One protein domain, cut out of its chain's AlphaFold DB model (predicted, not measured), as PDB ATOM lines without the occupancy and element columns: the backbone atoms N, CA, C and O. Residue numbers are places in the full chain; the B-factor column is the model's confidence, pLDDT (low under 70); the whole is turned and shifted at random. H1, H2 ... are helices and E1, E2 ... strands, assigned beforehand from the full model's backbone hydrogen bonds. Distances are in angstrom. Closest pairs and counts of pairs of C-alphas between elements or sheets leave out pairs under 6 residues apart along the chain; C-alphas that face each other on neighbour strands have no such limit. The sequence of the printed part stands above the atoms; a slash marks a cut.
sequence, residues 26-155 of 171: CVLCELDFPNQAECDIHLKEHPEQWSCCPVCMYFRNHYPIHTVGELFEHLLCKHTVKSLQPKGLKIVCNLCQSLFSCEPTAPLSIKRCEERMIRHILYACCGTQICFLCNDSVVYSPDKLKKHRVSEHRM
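What this domain is: This is residues 26 to 155 of the 171 residues of the protein "C2H2-type domain-containing protein" of Brugia malayi (UniProt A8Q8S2). What does the model look like? One long helix, H4, runs along one face of a small three-stranded sheet, with H3 crossing it and H5 making a corner at its last residues. H1 lies on the side away from the sheet, and short H2 is near H3. What is it made of? The printed part has 130 residues, with named elements in the order H1 H2 H3 E1 E2 E3 H4 H5, class mixed; the sheet, E1 - E2 - E3, is all antiparallel. The whole is compact, radius of gyration of the C-alphas 14.8 A, spanning 43 by 32 by 27 A.

How they stand to each other: Where do the first helices stand? H1, residues 36 to 45, is close but not clearly touching H3, residues 68 to 79; the closest C-alphas, of Leu 43 and Val 68, are 7.8 A apart. H2, residues 54 to 58, is near H3. How do the strands pair? E1, residues 80 to 85, E2, residues 88 to 93, and E3, residues 99 to 102, form a meander, each strand the antiparallel neighbour of the one before. N 83 and O 90, and N 91 and O 100, are within hydrogen-bond range, each 2.9 A. Where is H4? H4, residues 107 to 124, is on the sheet at a height of 8.9 A, over E2 and E3, with H3 on the same sheet in two layers, helices on one face. With residues 114 to 121 alone it touches residues 72 to 76 of H3, about perpendicular at 82 degrees, closest C-alphas Phe 72 and Ile 118, 6.7 A; with residues 122 to 124 alone it touches H5, residues 142 to 153, closest C-alphas Ala 124 and Lys 146, 5.0 A. What of the helix backbones? Every O i to N i+4 pair is within hydrogen-bond range in H2, H3, H4 and H5; in H1, 4 of 6 are.

Where its parts are: Where does H1 begin? C-alpha 36 is at (-16.890, -17.959, 35.844). How long are the longer elements? H4 spans 24.5 A from first to last C-alpha, E2 16.8 A. Where does H5 end? C-alpha 153 is at (-13.392, -8.627, 15.382).

The domain as a whole: Is there a cut or a long link? The printed part has no cut; the link from H4 to H5, residues 125 to 141, is long. Where is confidence low? Residues 47 to 49, 104 to 105 and 155 have pLDDT under 70.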
ATOM      1  N   CYS A  26     -19.465 -13.824  28.729       88.69
ATOM      2  CA  CYS A  26     -18.194 -13.308  28.238       88.69
ATOM      3  C   CYS A  26     -18.324 -11.818  27.904       88.69
ATOM      4  O   CYS A  26     -19.242 -11.382  27.201       88.69
ATOM      5  N   VAL A  27     -17.370 -11.029  28.395       88.44
ATOM      6  CA  VAL A  27     -17.370  -9.571  28.243       88.44
ATOM      7  C   VAL A  27     -17.316  -9.152  26.776       88.44
ATOM      8  O   VAL A  27     -17.909  -8.133  26.443       88.44
ATOM      9  N   LEU A  28     -16.660  -9.922  25.904       87.75
ATOM     10  CA  LEU A  28     -16.429  -9.568  24.501       87.75
ATOM     11  C   LEU A  28     -17.566 -10.032  23.584       87.75
ATOM     12  O   LEU A  28     -18.123  -9.237  22.818       87.75
ATOM     13  N   CYS A  29     -17.959 -11.301  23.702       86.44
ATOM     14  CA  CYS A  29     -18.922 -11.924  22.799       86.44
ATOM     15  C   CYS A  29     -20.356 -12.011  23.344       86.44
ATOM     16  O   CYS A  29     -21.281 -12.087  22.540       86.44
ATOM     17  N   GLU A  30     -20.564 -11.890  24.662       88.31
ATOM     18  CA  GLU A  30     -21.837 -12.128  25.375       88.31
ATOM     19  C   GLU A  30     -22.307 -13.596  25.405       88.31
ATOM     20  O   GLU A  30     -23.455 -13.846  25.768       88.31
ATOM     21  N   LEU A  31     -21.441 -14.564  25.074       87.62
ATOM     22  CA  LEU A  31     -21.754 -15.990  25.227       87.62
ATOM     23  C   LEU A  31     -21.906 -16.347  26.713       87.62
ATOM     24  O   LEU A  31     -21.148 -15.836  27.543       87.62
ATOM     25  N   ASP A  32     -22.891 -17.181  27.047       89.38
ATOM     26  CA  ASP A  32     -23.158 -17.609  28.414       89.38
ATOM     27  C   ASP A  32     -22.451 -18.909  28.792       89.38
ATOM     28  O   ASP A  32     -22.359 -19.850  28.012       89.38
ATOM     29  N   PHE A  33     -21.999 -18.951  30.040       87.94
ATOM     30  CA  PHE A  33     -21.275 -20.064  30.629       87.94
ATOM     31  C   PHE A  33     -21.911 -20.472  31.959       87.94
ATOM     32  O   PHE A  33     -22.471 -19.624  32.673       87.94
ATOM     33  N   PRO A  34     -21.803 -21.758  32.336       87.44
ATOM     34  CA  PRO A  34     -22.348 -22.267  33.590       87.44
ATOM     35  C   PRO A  34     -21.577 -21.767  34.821       87.44
ATOM     36  O   PRO A  34     -22.134 -21.746  35.918       87.44
ATOM     37  N   ASN A  35     -20.311 -21.358  34.672       89.00
ATOM     38  CA  ASN A  35     -19.497 -20.800  35.753       89.00
ATOM     39  C   ASN A  35     -18.453 -19.783  35.243       89.00
ATOM     40  O   ASN A  35     -18.147 -19.718  34.052       89.00
ATOM     41  N   GLN A  36     -17.898 -18.981  36.163       87.75
ATOM     42  CA  GLN A  36     -16.890 -17.959  35.844       87.75
ATOM     43  C   GLN A  36     -15.589 -18.562  35.294       87.75
ATOM     44  O   GLN A  36     -14.985 -17.954  34.422       87.75
ATOM     45  N   ALA A  37     -15.170 -19.743  35.764       90.75
ATOM     46  CA  ALA A  37     -13.915 -20.353  35.328       90.75
ATOM     47  C   ALA A  37     -13.952 -20.726  33.838       90.75
ATOM     48  O   ALA A  37     -13.001 -20.442  33.118       90.75
ATOM     49  N   GLU A  38     -15.061 -21.292  33.359       90.38
ATOM     50  CA  GLU A  38     -15.267 -21.572  31.932       90.38
ATOM     51  C   GLU A  38     -15.330 -20.288  31.097       90.38
ATOM     52  O   GLU A  38     -14.703 -20.214  30.043       90.38
ATOM     53  N   CYS A  39     -15.995 -19.243  31.600       89.00
ATOM     54  CA  CYS A  39     -16.008 -17.927  30.955       89.00
ATOM     55  C   CYS A  39     -14.594 -17.315  30.852       89.00
ATOM     56  O   CYS A  39     -14.224 -16.772  29.813       89.00
ATOM     57  N   ASP A  40     -13.777 -17.441  31.904       87.38
ATOM     58  CA  ASP A  40     -12.396 -16.944  31.935       87.38
ATOM     59  C   ASP A  40     -11.464 -17.744  31.016       87.38
ATOM     60  O   ASP A  40     -10.514 -17.185  30.465       87.38
ATOM     61  N   ILE A  41     -11.706 -19.051  30.859       87.88
ATOM     62  CA  ILE A  41     -10.997 -19.888  29.883       87.88
ATOM     63  C   ILE A  41     -11.358 -19.427  28.473       87.88
ATOM     64  O   ILE A  41     -10.457 -19.091  27.710       87.88
ATOM     65  N   HIS A  42     -12.651 -19.310  28.167       87.81
ATOM     66  CA  HIS A  42     -13.127 -18.830  26.873       87.81
ATOM     67  C   HIS A  42     -12.593 -17.433  26.523       87.81
ATOM     68  O   HIS A  42     -12.212 -17.169  25.386       87.81
ATOM     69  N   LEU A  43     -12.493 -16.533  27.506       85.81
ATOM     70  CA  LEU A  43     -11.941 -15.194  27.296       85.81
ATOM     71  C   LEU A  43     -10.487 -15.222  26.786       85.81
ATOM     72  O   LEU A  43     -10.058 -14.273  26.137       85.81
ATOM     73  N   LYS A  44      -9.730 -16.292  27.054       83.62
ATOM     74  CA  LYS A  44      -8.361 -16.484  26.539       83.62
ATOM     75  C   LYS A  44      -8.322 -17.070  25.127       83.62
ATOM     76  O   LYS A  44      -7.276 -17.003  24.492       83.62
ATOM     77  N   GLU A  45      -9.420 -17.661  24.656       82.00
ATOM     78  CA  GLU A  45      -9.547 -18.243  23.309       82.00
ATOM     79  C   GLU A  45      -9.891 -17.197  22.250       82.00
ATOM     80  O   GLU A  45      -9.793 -17.455  21.048       82.00
ATOM     81  N   HIS A  46     -10.299 -16.010  22.692       78.56
ATOM     82  CA  HIS A  46     -10.466 -14.864  21.827       78.56
ATOM     83  C   HIS A  46      -9.141 -14.562  21.097       78.56
ATOM     84  O   HIS A  46      -8.112 -14.349  21.745       78.56
ATOM     85  N   PRO A  47      -9.132 -14.532  19.749       67.44
ATOM     86  CA  PRO A  47      -7.909 -14.376  18.963       67.44
ATOM     87  C   PRO A  47      -7.335 -12.955  19.026       67.44
ATOM     88  O   PRO A  47      -6.306 -12.682  18.406       67.44
ATOM     89  N   GLU A  48      -7.992 -12.028  19.730       65.94
ATOM     90  CA  GLU A  48      -7.565 -10.641  19.812       65.94
ATOM     91  C   GLU A  48      -6.276 -10.514  20.645       65.94
ATOM     92  O   GLU A  48      -6.271 -10.369  21.867       65.94
ATOM     93  N   GLN A  49      -5.136 -10.556  19.959       61.84
ATOM     94  CA  GLN A  49      -3.817 -10.375  20.559       61.84
ATOM     95  C   GLN A  49      -3.516  -8.885  20.756       61.84
ATOM     96  O   GLN A  49      -2.740  -8.276  20.016       61.84
ATOM     97  N   TRP A  50      -4.135  -8.266  21.762       81.25
ATOM     98  CA  TRP A  50      -3.792  -6.896  22.141       81.25
ATOM     99  C   TRP A  50      -2.506  -6.880  22.964       81.25
ATOM    100  O   TRP A  50      -2.533  -7.007  24.181       81.25
ATOM    101  N   SER A  51      -1.373  -6.661  22.300       87.56
ATOM    102  CA  SER A  51      -0.118  -6.295  22.973       87.56
ATOM    103  C   SER A  51      -0.105  -4.831  23.431       87.56
ATOM    104  O   SER A  51       0.758  -4.415  24.203       87.56
ATOM    105  N   CYS A  52      -1.063  -4.033  22.951       91.06
ATOM    106  CA  CYS A  52      -1.254  -2.627  23.281       91.06
ATOM    107  C   CYS A  52      -2.740  -2.262  23.294       91.06
ATOM    108  O   CYS A  52      -3.548  -2.888  22.609       91.06
ATOM    109  N   CYS A  53      -3.104  -1.194  24.012       94.62
ATOM    110  CA  CYS A  53      -4.462  -0.662  23.948       94.62
ATOM    111  C   CYS A  53      -4.740  -0.122  22.531       94.62
ATOM    112  O   CYS A  53      -4.083   0.838  22.109       94.62
ATOM    113  N   PRO A  54      -5.738  -0.661  21.806       92.38
ATOM    114  CA  PRO A  54      -5.976  -0.279  20.418       92.38
ATOM    115  C   PRO A  54      -6.469   1.172  20.294       92.38
ATOM    116  O   PRO A  54      -6.128   1.875  19.344       92.38
ATOM    117  N   VAL A  55      -7.200   1.672  21.297       94.44
ATOM    118  CA  VAL A  55      -7.640   3.073  21.338       94.44
ATOM    119  C   VAL A  55      -6.450   4.014  21.548       94.44
ATOM    120  O   VAL A  55      -6.344   5.020  20.851       94.44
ATOM    121  N   CYS A  56      -5.525   3.700  22.461       95.56
ATOM    122  CA  CYS A  56      -4.308   4.499  22.628       95.56
ATOM    123  C   CYS A  56      -3.445   4.498  21.366       95.56
ATOM    124  O   CYS A  56      -3.015   5.573  20.942       95.56
ATOM    125  N   MET A  57      -3.237   3.328  20.748       91.31
ATOM    126  CA  MET A  57      -2.437   3.219  19.525       91.31
ATOM    127  C   MET A  57      -2.988   4.100  18.407       91.31
ATOM    128  O   MET A  57      -2.215   4.784  17.735       91.31
ATOM    129  N   TYR A  58      -4.315   4.163  18.262       90.31
ATOM    130  CA  TYR A  58      -4.970   5.058  17.310       90.31
ATOM    131  C   TYR A  58      -4.586   6.535  17.522       90.31
ATOM    132  O   TYR A  58      -4.305   7.254  16.563       90.31
ATOM    133  N   PHE A  59      -4.481   6.984  18.776       90.94
ATOM    134  CA  PHE A  59      -4.020   8.334  19.129       90.94
ATOM    135  C   PHE A  59      -2.491   8.460  19.239       90.94
ATOM    136  O   PHE A  59      -1.998   9.406  19.850       90.94
ATOM    137  N   ARG A  60      -1.732   7.531  18.639       90.44
ATOM    138  CA  ARG A  60      -0.256   7.489  18.657       90.44
ATOM    139  C   ARG A  60       0.350   7.398  20.061       90.44
ATOM    140  O   ARG A  60       1.507   7.757  20.259       90.44
ATOM    141  N   ASN A  61      -0.416   6.886  21.019       93.94
ATOM    142  CA  ASN A  61       0.045   6.609  22.369       93.94
ATOM    143  C   ASN A  61       0.278   5.108  22.525       93.94
ATOM    144  O   ASN A  61      -0.607   4.295  22.269       93.94
ATOM    145  N   HIS A  62       1.468   4.730  22.974       92.88
ATOM    146  CA  HIS A  62       1.797   3.333  23.213       92.88
ATOM    147  C   HIS A  62       1.501   2.974  24.672       92.88
ATOM    148  O   HIS A  62       2.229   3.395  25.572       92.88
ATOM    149  N   TYR A  63       0.434   2.209  24.909       95.00
ATOM    150  CA  TYR A  63       0.134   1.636  26.222       95.00
ATOM    151  C   TYR A  63       0.173   0.108  26.123       95.00
ATOM    152  O   TYR A  63      -0.732  -0.448  25.492       95.00
ATOM    153  N   PRO A  64       1.195  -0.562  26.687       94.69
ATOM    154  CA  PRO A  64       1.331  -2.012  26.603       94.69
ATOM    155  C   PRO A  64       0.239  -2.718  27.413       94.69
ATOM    156  O   PRO A  64      -0.179  -2.229  28.462       94.69
ATOM    157  N   ILE A  65      -0.205  -3.870  26.916       93.00
ATOM    158  CA  ILE A  65      -1.220  -4.732  27.526       93.00
ATOM    159  C   ILE A  65      -0.668  -6.154  27.574       93.00
ATOM    160  O   ILE A  65      -0.187  -6.660  26.561       93.00
ATOM    161  N   HIS A  66      -0.749  -6.799  28.738       89.19
ATOM    162  CA  HIS A  66      -0.273  -8.172  28.937       89.19
ATOM    163  C   HIS A  66      -1.420  -9.158  29.150       89.19
ATOM    164  O   HIS A  66      -1.258 -10.355  28.918       89.19
ATOM    165  N   THR A  67      -2.584  -8.675  29.593       87.31
ATOM    166  CA  THR A  67      -3.777  -9.502  29.796       87.31
ATOM    167  C   THR A  67      -5.041  -8.788  29.325       87.31
ATOM    168  O   THR A  67      -5.119  -7.560  29.305       87.31
ATOM    169  N   VAL A  68      -6.080  -9.559  29.003       86.56
ATOM    170  CA  VAL A  68      -7.401  -9.004  28.660       86.56
ATOM    171  C   VAL A  68      -7.993  -8.201  29.832       86.56
ATOM    172  O   VAL A  68      -8.613  -7.160  29.623       86.56
ATOM    173  N   GLY A  69      -7.740  -8.629  31.075       89.38
ATOM    174  CA  GLY A  69      -8.142  -7.886  32.273       89.38
ATOM    175  C   GLY A  69      -7.499  -6.498  32.357       89.38
ATOM    176  O   GLY A  69      -8.203  -5.517  32.592       89.38
ATOM    177  N   GLU A  70      -6.194  -6.395  32.073       93.31
ATOM    178  CA  GLU A  70      -5.484  -5.106  32.001       93.31
ATOM    179  C   GLU A  70      -6.074  -4.186  30.929       93.31
ATOM    180  O   GLU A  70      -6.206  -2.981  31.154       93.31
ATOM    181  N   LEU A  71      -6.462  -4.736  29.772       93.25
ATOM    182  CA  LEU A  71      -7.135  -3.954  28.736       93.25
ATOM    183  C   LEU A  71      -8.451  -3.379  29.253       93.25
ATOM    184  O   LEU A  71      -8.706  -2.191  29.075       93.25
ATOM    185  N   PHE A  72      -9.287  -4.198  29.886       94.44
ATOM    186  CA  PHE A  72     -10.595  -3.764  30.376       94.44
ATOM    187  C   PHE A  72     -10.477  -2.674  31.434       94.44
ATOM    188  O   PHE A  72     -11.149  -1.645  31.332       94.44
ATOM    189  N   GLU A  73      -9.581  -2.859  32.400       95.75
ATOM    190  CA  GLU A  73      -9.309  -1.860  33.427       95.75
ATOM    191  C   GLU A  73      -8.794  -0.558  32.799       95.75
ATOM    192  O   GLU A  73      -9.319   0.525  33.075       95.75
ATOM    193  N   HIS A  74      -7.846  -0.654  31.864       97.44
ATOM    194  CA  HIS A  74      -7.329   0.504  31.145       97.44
ATOM    195  C   HIS A  74      -8.422   1.247  30.361       97.44
ATOM    196  O   HIS A  74      -8.507   2.475  30.442       97.44
ATOM    197  N   LEU A  75      -9.277   0.530  29.623       96.62
ATOM    198  CA  LEU A  75     -10.375   1.115  28.852       96.62
ATOM    199  C   LEU A  75     -11.325   1.908  29.749       96.62
ATOM    200  O   LEU A  75     -11.648   3.057  29.439       96.62
ATOM    201  N   LEU A  76     -11.725   1.332  30.880       96.81
ATOM    202  CA  LEU A  76     -12.584   2.012  31.844       96.81
ATOM    203  C   LEU A  76     -11.877   3.227  32.455       96.81
ATOM    204  O   LEU A  76     -12.464   4.306  32.512       96.81
ATOM    205  N   CYS A  77     -10.614   3.108  32.857       96.88
ATOM    206  CA  CYS A  77      -9.897   4.194  33.526       96.88
ATOM    207  C   CYS A  77      -9.498   5.355  32.603       96.88
ATOM    208  O   CYS A  77      -9.472   6.501  33.050       96.88
ATOM    209  N   LYS A  78      -9.128   5.085  31.346       97.31
ATOM    210  CA  LYS A  78      -8.552   6.092  30.431       97.31
ATOM    211  C   LYS A  78      -9.501   6.542  29.329       97.31
ATOM    212  O   LYS A  78      -9.377   7.668  28.846       97.31
ATOM    213  N   HIS A  79     -10.461   5.706  28.946       97.38
ATOM    214  CA  HIS A  79     -11.367   5.989  27.831       97.38
ATOM    215  C   HIS A  79     -12.819   6.203  28.261       97.38
ATOM    216  O   HIS A  79     -13.696   6.359  27.406       97.38
ATOM    217  N   THR A  80     -13.070   6.301  29.569       98.00
ATOM    218  CA  THR A  80     -14.372   6.695  30.105       98.00
ATOM    219  C   THR A  80     -14.265   7.786  31.167       98.00
ATOM    220  O   THR A  80     -13.199   8.022  31.735       98.00
ATOM    221  N   VAL A  81     -15.394   8.433  31.454       96.62
ATOM    222  CA  VAL A  81     -15.633   9.133  32.720       96.62
ATOM    223  C   VAL A  81     -16.614   8.301  33.535       96.62
ATOM    224  O   VAL A  81     -17.766   8.111  33.138       96.62
ATOM    225  N   LYS A  82     -16.157   7.825  34.694       93.62
ATOM    226  CA  LYS A  82     -16.950   7.038  35.640       93.62
ATOM    227  C   LYS A  82     -17.360   7.916  36.822       93.62
ATOM    228  O   LYS A  82     -16.513   8.537  37.457       93.62
ATOM    229  N   SER A  83     -18.653   7.966  37.134       91.31
ATOM    230  CA  SER A  83     -19.184   8.737  38.261       91.31
ATOM    231  C   SER A  83     -20.166   7.902  39.070       91.31
ATOM    232  O   SER A  83     -21.194   7.457  38.553       91.31
ATOM    233  N   LEU A  84     -19.846   7.704  40.349       87.00
ATOM    234  CA  LEU A  84     -20.756   7.095  41.308       87.00
ATOM    235  C   LEU A  84     -21.698   8.176  41.842       87.00
ATOM    236  O   LEU A  84     -21.262   9.160  42.432       87.00
ATOM    237  N   GLN A  85     -22.991   8.002  41.594       81.69
ATOM    238  CA  GLN A  85     -24.049   8.913  42.008       81.69
ATOM    239  C   GLN A  85     -24.960   8.216  43.028       81.69
ATOM    240  O   GLN A  85     -25.048   6.988  43.031       81.69
ATOM    241  N   PRO A  86     -25.730   8.967  43.837       80.00
ATOM    242  CA  PRO A  86     -26.708   8.378  44.760       80.00
ATOM    243  C   PRO A  86     -27.730   7.465  44.064       80.00
ATOM    244  O   PRO A  86     -28.248   6.530  44.659       80.00
ATOM    245  N   LYS A  87     -28.006   7.736  42.782       79.19
ATOM    246  CA  LYS A  87     -28.933   6.972  41.933       79.19
ATOM    247  C   LYS A  87     -28.260   5.841  41.145       79.19
ATOM    248  O   LYS A  87     -28.909   5.235  40.301       79.19
ATOM    249  N   GLY A  88     -26.975   5.578  41.386       86.69
ATOM    250  CA  GLY A  88     -26.229   4.502  40.741       86.69
ATOM    251  C   GLY A  88     -24.986   4.953  39.991       86.69
ATOM    252  O   GLY A  88     -24.487   6.065  40.161       86.69
ATOM    253  N   LEU A  89     -24.461   4.060  39.163       90.12
ATOM    254  CA  LEU A  89     -23.258   4.311  38.388       90.12
ATOM    255  C   LEU A  89     -23.615   4.950  37.048       90.12
ATOM    256  O   LEU A  89     -24.541   4.508  36.368       90.12
ATOM    257  N   LYS A  90     -22.844   5.962  36.649       93.75
ATOM    258  CA  LYS A  90     -22.832   6.500  35.288       93.75
ATOM    259  C   LYS A  90     -21.450   6.323  34.679       93.75
ATOM    260  O   LYS A  90     -20.450   6.661  35.314       93.75
ATOM    261  N   ILE A  91     -21.411   5.832  33.446       96.00
ATOM    262  CA  ILE A  91     -20.189   5.665  32.660       96.00
ATOM    263  C   ILE A  91     -20.397   6.359  31.316       96.00
ATOM    264  O   ILE A  91     -21.363   6.066  30.609       96.00
ATOM    265  N   VAL A  92     -19.508   7.284  30.970       97.44
ATOM    266  CA  VAL A  92     -19.549   8.044  29.712       97.44
ATOM    267  C   VAL A  92     -18.347   7.674  28.856       97.44
ATOM    268  O   VAL A  92     -17.224   7.680  29.347       97.44
ATOM    269  N   CYS A  93     -18.571   7.362  27.582       97.88
ATOM    270  CA  CYS A  93     -17.509   7.082  26.617       97.88
ATOM    271  C   CYS A  93     -16.806   8.379  26.187       97.88
ATOM    272  O   CYS A  93     -17.458   9.276  25.653       97.88
ATOM    273  N   ASN A  94     -15.479   8.464  26.320       97.12
ATOM    274  CA  ASN A  94     -14.730   9.670  25.931       97.12
ATOM    275  C   ASN A  94     -14.674   9.878  24.408       97.12
ATOM    276  O   ASN A  94     -14.460  10.998  23.952       97.12
ATOM    277  N   LEU A  95     -14.880   8.816  23.623       95.44
ATOM    278  CA  LEU A  95     -14.790   8.859  22.162       95.44
ATOM    279  C   LEU A  95     -16.048   9.446  21.512       95.44
ATOM    280  O   LEU A  95     -15.946  10.201  20.552       95.44
ATOM    281  N   CYS A  96     -17.239   9.094  22.004       95.81
ATOM    282  CA  CYS A  96     -18.509   9.487  21.376       95.81
ATOM    283  C   CYS A  96     -19.559  10.031  22.349       95.81
ATOM    284  O   CYS A  96     -20.698  10.252  21.947       95.81
ATOM    285  N   GLN A  97     -19.207  10.219  23.624       97.06
ATOM    286  CA  GLN A  97     -20.081  10.769  24.668       97.06
ATOM    287  C   GLN A  97     -21.334   9.928  24.978       97.06
ATOM    288  O   GLN A  97     -22.249  10.391  25.655       97.06
ATOM    289  N   SER A  98     -21.388   8.668  24.528       96.25
ATOM    290  CA  SER A  98     -22.472   7.751  24.893       96.25
ATOM    291  C   SER A  98     -22.470   7.462  26.394       96.25
ATOM    292  O   SER A  98     -21.415   7.236  26.988       96.25
ATOM    293  N   LEU A  99     -23.665   7.441  26.989       95.12
ATOM    294  CA  LEU A  99     -23.888   7.255  28.420       95.12
ATOM    295  C   LEU A  99     -24.505   5.883  28.701       95.12
ATOM    296  O   LEU A  99     -25.522   5.515  28.114       95.12
ATOM    297  N   PHE A 100     -23.928   5.177  29.666       92.88
ATOM    298  CA  PHE A 100     -24.489   3.977  30.270       92.88
ATOM    299  C   PHE A 100     -24.738   4.254  31.753       92.88
ATOM    300  O   PHE A 100     -23.912   4.872  32.428       92.88
ATOM    301  N   SER A 101     -25.892   3.823  32.258       91.50
ATOM    302  CA  SER A 101     -26.257   3.976  33.667       91.50
ATOM    303  C   SER A 101     -26.859   2.696  34.225       91.50
ATOM    304  O   SER A 101     -27.611   2.017  33.524       91.50
ATOM    305  N   CYS A 102     -26.564   2.392  35.484       87.88
ATOM    306  CA  CYS A 102     -27.171   1.281  36.213       87.88
ATOM    307  C   CYS A 102     -27.464   1.669  37.664       87.88
ATOM    308  O   CYS A 102     -26.768   2.503  38.244       87.88
ATOM    309  N   GLU A 103     -28.484   1.048  38.252       84.50
ATOM    310  CA  GLU A 103     -28.851   1.254  39.652       84.50
ATOM    311  C   GLU A 103     -27.840   0.591  40.605       84.50
ATOM    312  O   GLU A 103     -27.247  -0.435  40.253       84.50
ATOM    313  N   PRO A 104     -27.636   1.139  41.818       68.75
ATOM    314  CA  PRO A 104     -26.614   0.675  42.758       68.75
ATOM    315  C   PRO A 104     -26.996  -0.616  43.503       68.75
ATOM    316  O   PRO A 104     -26.323  -0.992  44.458       68.75
ATOM    317  N   THR A 105     -28.072  -1.295  43.106       65.31
ATOM    318  CA  THR A 105     -28.716  -2.342  43.911       65.31
ATOM    319  C   THR A 105     -27.945  -3.668  43.985       65.31
ATOM    320  O   THR A 105     -28.256  -4.473  44.856       65.31
ATOM    321  N   ALA A 106     -26.899  -3.891  43.171       71.81
ATOM    322  CA  ALA A 106     -25.992  -5.041  43.315       71.81
ATOM    323  C   ALA A 106     -24.620  -4.817  42.633       71.81
ATOM    324  O   ALA A 106     -24.580  -4.275  41.533       71.81
ATOM    325  N   PRO A 107     -23.490  -5.312  43.181       77.56
ATOM    326  CA  PRO A 107     -22.183  -5.289  42.500       77.56
ATOM    327  C   PRO A 107     -22.202  -5.873  41.073       77.56
ATOM    328  O   PRO A 107     -21.495  -5.394  40.188       77.56
ATOM    329  N   LEU A 108     -23.067  -6.863  40.827       78.81
ATOM    330  CA  LEU A 108     -23.282  -7.452  39.502       78.81
ATOM    331  C   LEU A 108     -23.853  -6.450  38.484       78.81
ATOM    332  O   LEU A 108     -23.517  -6.533  37.302       78.81
ATOM    333  N   SER A 109     -24.680  -5.483  38.908       82.94
ATOM    334  CA  SER A 109     -25.234  -4.464  38.003       82.94
ATOM    335  C   SER A 109     -24.144  -3.511  37.505       82.94
ATOM    336  O   SER A 109     -24.112  -3.183  36.318       82.94
ATOM    337  N   ILE A 110     -23.219  -3.133  38.394       87.62
ATOM    338  CA  ILE A 110     -22.056  -2.300  38.083       87.62
ATOM    339  C   ILE A 110     -21.147  -3.017  37.088       87.62
ATOM    340  O   ILE A 110     -20.858  -2.448  36.034       87.62
ATOM    341  N   LYS A 111     -20.778  -4.273  37.376       88.56
ATOM    342  CA  LYS A 111     -19.928  -5.085  36.493       88.56
ATOM    343  C   LYS A 111     -20.535  -5.188  35.089       88.56
ATOM    344  O   LYS A 111     -19.888  -4.842  34.108       88.56
ATOM    345  N   ARG A 112     -21.825  -5.529  34.983       87.88
ATOM    346  CA  ARG A 112     -22.532  -5.581  33.686       87.88
ATOM    347  C   ARG A 112     -22.539  -4.231  32.958       87.88
ATOM    348  O   ARG A 112     -22.507  -4.192  31.730       87.88
ATOM    349  N   CYS A 113     -22.611  -3.115  33.683       91.69
ATOM    350  CA  CYS A 113     -22.572  -1.780  33.083       91.69
ATOM    351  C   CYS A 113     -21.193  -1.463  32.484       91.69
ATOM    352  O   CYS A 113     -21.108  -0.949  31.368       91.69
ATOM    353  N   GLU A 114     -20.124  -1.824  33.193       93.75
ATOM    354  CA  GLU A 114     -18.743  -1.700  32.723       93.75
ATOM    355  C   GLU A 114     -18.482  -2.560  31.486       93.75
ATOM    356  O   GLU A 114     -18.000  -2.053  30.475       93.75
ATOM    357  N   GLU A 115     -18.888  -3.829  31.518       92.75
ATOM    358  CA  GLU A 115     -18.763  -4.759  30.391       92.75
ATOM    359  C   GLU A 115     -19.480  -4.238  29.136       92.75
ATOM    360  O   GLU A 115     -18.940  -4.286  28.027       92.75
ATOM    361  N   ARG A 116     -20.678  -3.662  29.300       93.00
ATOM    362  CA  ARG A 116     -21.408  -3.013  28.201       93.00
ATOM    363  C   ARG A 116     -20.656  -1.809  27.636       93.00
ATOM    364  O   ARG A 116     -20.668  -1.618  26.419       93.00
ATOM    365  N   MET A 117     -20.010  -1.007  28.482       96.19
ATOM    366  CA  MET A 117     -19.191   0.117  28.025       96.19
ATOM    367  C   MET A 117     -17.934  -0.363  27.286       96.19
ATOM    368  O   MET A 117     -17.594   0.195  26.248       96.19
ATOM    369  N   ILE A 118     -17.279  -1.425  27.761       95.06
ATOM    370  CA  ILE A 118     -16.120  -2.033  27.088       95.06
ATOM    371  C   ILE A 118     -16.504  -2.500  25.682       95.06
ATOM    372  O   ILE A 118     -15.871  -2.092  24.706       95.06
ATOM    373  N   ARG A 119     -17.595  -3.270  25.546       93.06
ATOM    374  CA  ARG A 119     -18.109  -3.681  24.226       93.06
ATOM    375  C   ARG A 119     -18.487  -2.497  23.360       93.06
ATOM    376  O   ARG A 119     -18.250  -2.516  22.152       93.06
ATOM    377  N   HIS A 120     -19.084  -1.469  23.962       95.19
ATOM    378  CA  HIS A 120     -19.387  -0.246  23.243       95.19
ATOM    379  C   HIS A 120     -18.113   0.357  22.657       95.19
ATOM    380  O   HIS A 120     -18.083   0.577  21.450       95.19
ATOM    381  N   ILE A 121     -17.072   0.576  23.466       95.62
ATOM    382  CA  ILE A 121     -15.800   1.136  23.004       95.62
ATOM    383  C   ILE A 121     -15.259   0.284  21.859       95.62
ATOM    384  O   ILE A 121     -15.134   0.803  20.752       95.62
ATOM    385  N   LEU A 122     -15.027  -1.010  22.101       92.25
ATOM    386  CA  LEU A 122     -14.347  -1.904  21.165       92.25
ATOM    387  C   LEU A 122     -15.118  -2.112  19.859       92.25
ATOM    388  O   LEU A 122     -14.531  -1.984  18.789       92.25
ATOM    389  N   TYR A 123     -16.426  -2.375  19.921       91.44
ATOM    390  CA  TYR A 123     -17.167  -2.891  18.765       91.44
ATOM    391  C   TYR A 123     -18.256  -1.959  18.228       91.44
ATOM    392  O   TYR A 123     -18.613  -2.055  17.056       91.44
ATOM    393  N   ALA A 124     -18.794  -1.045  19.042       92.62
ATOM    394  CA  ALA A 124     -19.955  -0.234  18.652       92.62
ATOM    395  C   ALA A 124     -19.698   1.278  18.574       92.62
ATOM    396  O   ALA A 124     -20.566   2.011  18.099       92.62
ATOM    397  N   CYS A 125     -18.549   1.757  19.049       94.75
ATOM    398  CA  CYS A 125     -18.277   3.178  19.170       94.75
ATOM    399  C   CYS A 125     -18.032   3.816  17.801       94.75
ATOM    400  O   CYS A 125     -17.115   3.437  17.072       94.75
ATOM    401  N   CYS A 126     -18.819   4.847  17.499       91.25
ATOM    402  CA  CYS A 126     -18.719   5.656  16.288       91.25
ATOM    403  C   CYS A 126     -17.930   6.962  16.480       91.25
ATOM    404  O   CYS A 126     -17.926   7.808  15.593       91.25
ATOM    405  N   GLY A 127     -17.244   7.136  17.617       91.50
ATOM    406  CA  GLY A 127     -16.404   8.314  17.891       91.50
ATOM    407  C   GLY A 127     -15.140   8.402  17.027       91.50
ATOM    408  O   GLY A 127     -14.360   9.337  17.145       91.50
ATOM    409  N   THR A 128     -14.926   7.412  16.164       91.88
ATOM    410  CA  THR A 128     -13.812   7.311  15.219       91.88
ATOM    411  C   THR A 128     -14.367   6.870  13.867       91.88
ATOM    412  O   THR A 128     -15.461   6.310  13.810       91.88
ATOM    413  N   GLN A 129     -13.621   7.105  12.787       92.00
ATOM    414  CA  GLN A 129     -13.975   6.630  11.441       92.00
ATOM    415  C   GLN A 129     -13.075   5.492  10.950       92.00
ATOM    416  O   GLN A 129     -13.308   4.952   9.878       92.00
ATOM    417  N   ILE A 130     -12.056   5.113  11.717       91.75
ATOM    418  CA  ILE A 130     -11.114   4.046  11.367       91.75
ATOM    419  C   ILE A 130     -11.300   2.901  12.357       91.75
ATOM    420  O   ILE A 130     -11.615   3.115  13.533       91.75
ATOM    421  N   CYS A 131     -11.127   1.666  11.901       91.38
ATOM    422  CA  CYS A 131     -11.104   0.530  12.803       91.38
ATOM    423  C   CYS A 131      -9.779   0.504  13.567       91.38
ATOM    424  O   CYS A 131      -8.751   0.148  13.007       91.38
ATOM    425  N   PHE A 132      -9.783   0.855  14.855       90.50
ATOM    426  CA  PHE A 132      -8.569   0.785  15.673       90.50
ATOM    427  C   PHE A 132      -8.146  -0.656  16.018       90.50
ATOM    428  O   PHE A 132      -7.057  -0.849  16.540       90.50
ATOM    429  N   LEU A 133      -9.001  -1.656  15.752       87.75
ATOM    430  CA  LEU A 133      -8.674  -3.075  15.934       87.75
ATOM    431  C   LEU A 133      -7.852  -3.600  14.749       87.75
ATOM    432  O   LEU A 133      -6.856  -4.279  14.957       87.75
ATOM    433  N   CYS A 134      -8.212  -3.215  13.518       85.62
ATOM    434  CA  CYS A 134      -7.382  -3.453  12.331       85.62
ATOM    435  C   CYS A 134      -6.174  -2.516  12.257       85.62
ATOM    436  O   CYS A 134      -5.115  -2.903  11.776       85.62
ATOM    437  N   ASN A 135      -6.371  -1.254  12.650       82.88
ATOM    438  CA  ASN A 135      -5.471  -0.141  12.360       82.88
ATOM    439  C   ASN A 135      -5.063  -0.063  10.868       82.88
ATOM    440  O   ASN A 135      -3.938   0.294  10.527       82.88
ATOM    441  N   ASP A 136      -5.994  -0.394   9.969       81.06
ATOM    442  CA  ASP A 136      -5.786  -0.522   8.516       81.06
ATOM    443  C   ASP A 136      -5.829   0.811   7.753       81.06
ATOM    444  O   ASP A 136      -5.663   0.845   6.535       81.06
ATOM    445  N   SER A 137      -6.046   1.924   8.458       87.62
ATOM    446  CA  SER A 137      -6.239   3.265   7.886       87.62
ATOM    447  C   SER A 137      -7.447   3.398   6.945       87.62
ATOM    448  O   SER A 137      -7.611   4.440   6.308       87.62
ATOM    449  N   VAL A 138      -8.324   2.391   6.878       92.94
ATOM    450  CA  VAL A 138      -9.546   2.449   6.074       92.94
ATOM    451  C   VAL A 138     -10.572   3.325   6.791       92.94
ATOM    452  O   VAL A 138     -10.823   3.182   7.988       92.94
ATOM    453  N   VAL A 139     -11.175   4.256   6.048       93.81
ATOM    454  CA  VAL A 139     -12.202   5.169   6.560       93.81
ATOM    455  C   VAL A 139     -13.589   4.582   6.306       93.81
ATOM    456  O   VAL A 139     -13.979   4.310   5.171       93.81
ATOM    457  N   TYR A 140     -14.361   4.431   7.373       93.75
ATOM    458  CA  TYR A 140     -15.707   3.879   7.389       93.75
ATOM    459  C   TYR A 140     -16.722   4.949   7.802       93.75
ATOM    460  O   TYR A 140     -16.456   5.797   8.654       93.75
ATOM    461  N   SER A 141     -17.943   4.867   7.266       95.19
ATOM    462  CA  SER A 141     -19.080   5.558   7.884       95.19
ATOM    463  C   SER A 141     -19.426   4.911   9.239       95.19
ATOM    464  O   SER A 141     -19.137   3.725   9.420       95.19
ATOM    465  N   PRO A 142     -20.089   5.623  10.173       92.69
ATOM    466  CA  PRO A 142     -20.425   5.095  11.500       92.69
ATOM    467  C   PRO A 142     -21.076   3.701  11.492       92.69
ATOM    468  O   PRO A 142     -20.613   2.792  12.183       92.69
ATOM    469  N   ASP A 143     -22.103   3.499  10.661       92.19
ATOM    470  CA  ASP A 143     -22.807   2.212  10.575       92.19
ATOM    471  C   ASP A 143     -21.940   1.106   9.970       92.19
ATOM    472  O   ASP A 143     -22.002  -0.045  10.404       92.19
ATOM    473  N   LYS A 144     -21.119   1.442   8.966       93.69
ATOM    474  CA  LYS A 144     -20.205   0.481   8.339       93.69
ATOM    475  C   LYS A 144     -19.087   0.081   9.293       93.69
ATOM    476  O   LYS A 144     -18.740  -1.092   9.330       93.69
ATOM    477  N   LEU A 145     -18.580   1.019  10.090       92.81
ATOM    478  CA  LEU A 145     -17.535   0.762  11.076       92.81
ATOM    479  C   LEU A 145     -18.013  -0.212  12.147       92.81
ATOM    480  O   LEU A 145     -17.332  -1.189  12.446       92.81
ATOM    481  N   LYS A 146     -19.210   0.033  12.690       91.06
ATOM    482  CA  LYS A 146     -19.837  -0.870  13.655       91.06
ATOM    483  C   LYS A 146     -20.031  -2.264  13.058       91.06
ATOM    484  O   LYS A 146     -19.687  -3.248  13.701       91.06
ATOM    485  N   LYS A 147     -20.557  -2.357  11.830       91.31
ATOM    486  CA  LYS A 147     -20.740  -3.648  11.144       91.31
ATOM    487  C   LYS A 147     -19.416  -4.385  10.960       91.31
ATOM    488  O   LYS A 147     -19.345  -5.543  11.340       91.31
ATOM    489  N   HIS A 148     -18.385  -3.700  10.468       91.31
ATOM    490  CA  HIS A 148     -17.043  -4.257  10.296       91.31
ATOM    491  C   HIS A 148     -16.452  -4.762  11.621       91.31
ATOM    492  O   HIS A 148     -15.982  -5.887  11.702       91.31
ATOM    493  N   ARG A 149     -16.517  -3.968  12.696       89.75
ATOM    494  CA  ARG A 149     -15.990  -4.386  14.005       89.75
ATOM    495  C   ARG A 149     -16.717  -5.601  14.566       89.75
ATOM    496  O   ARG A 149     -16.091  -6.466  15.165       89.75
ATOM    497  N   VAL A 150     -18.027  -5.680  14.359       86.88
ATOM    498  CA  VAL A 150     -18.815  -6.834  14.794       86.88
ATOM    499  C   VAL A 150     -18.534  -8.072  13.937       86.88
ATOM    500  O   VAL A 150     -18.420  -9.149  14.507       86.88
ATOM    501  N   SER A 151     -18.415  -7.946  12.611       87.06
ATOM    502  CA  SER A 151     -18.193  -9.102  11.729       87.06
ATOM    503  C   SER A 151     -16.769  -9.640  11.797       87.06
ATOM    504  O   SER A 151     -16.590 -10.848  11.863       87.06
ATOM    505  N   GLU A 152     -15.769  -8.758  11.816       85.94
ATOM    506  CA  GLU A 152     -14.366  -9.164  11.702       85.94
ATOM    507  C   GLU A 152     -13.698  -9.389  13.063       85.94
ATOM    508  O   GLU A 152     -12.785 -10.201  13.164       85.94
ATOM    509  N   HIS A 153     -14.131  -8.674  14.110       85.31
ATOM    510  CA  HIS A 153     -13.392  -8.627  15.382       85.31
ATOM    511  C   HIS A 153     -14.168  -9.095  16.595       85.31
ATOM    512  O   HIS A 153     -13.549  -9.390  17.598       85.31
ATOM    513  N   ARG A 154     -15.502  -9.137  16.567       80.50
ATOM    514  CA  ARG A 154     -16.263  -9.664  17.712       80.50
ATOM    515  C   ARG A 154     -16.276 -11.195  17.724       80.50
ATOM    516  O   ARG A 154     -16.815 -11.759  18.671       80.50
ATOM    517  N   MET A 155     -15.778 -11.837  16.659       65.62
ATOM    518  CA  MET A 155     -16.016 -13.240  16.307       65.62
ATOM    519  C   MET A 155     -16.073 -14.153  17.534       65.62
ATOM    520  O   MET A 155     -15.072 -14.566  18.108       65.62
TER     521      MET A 155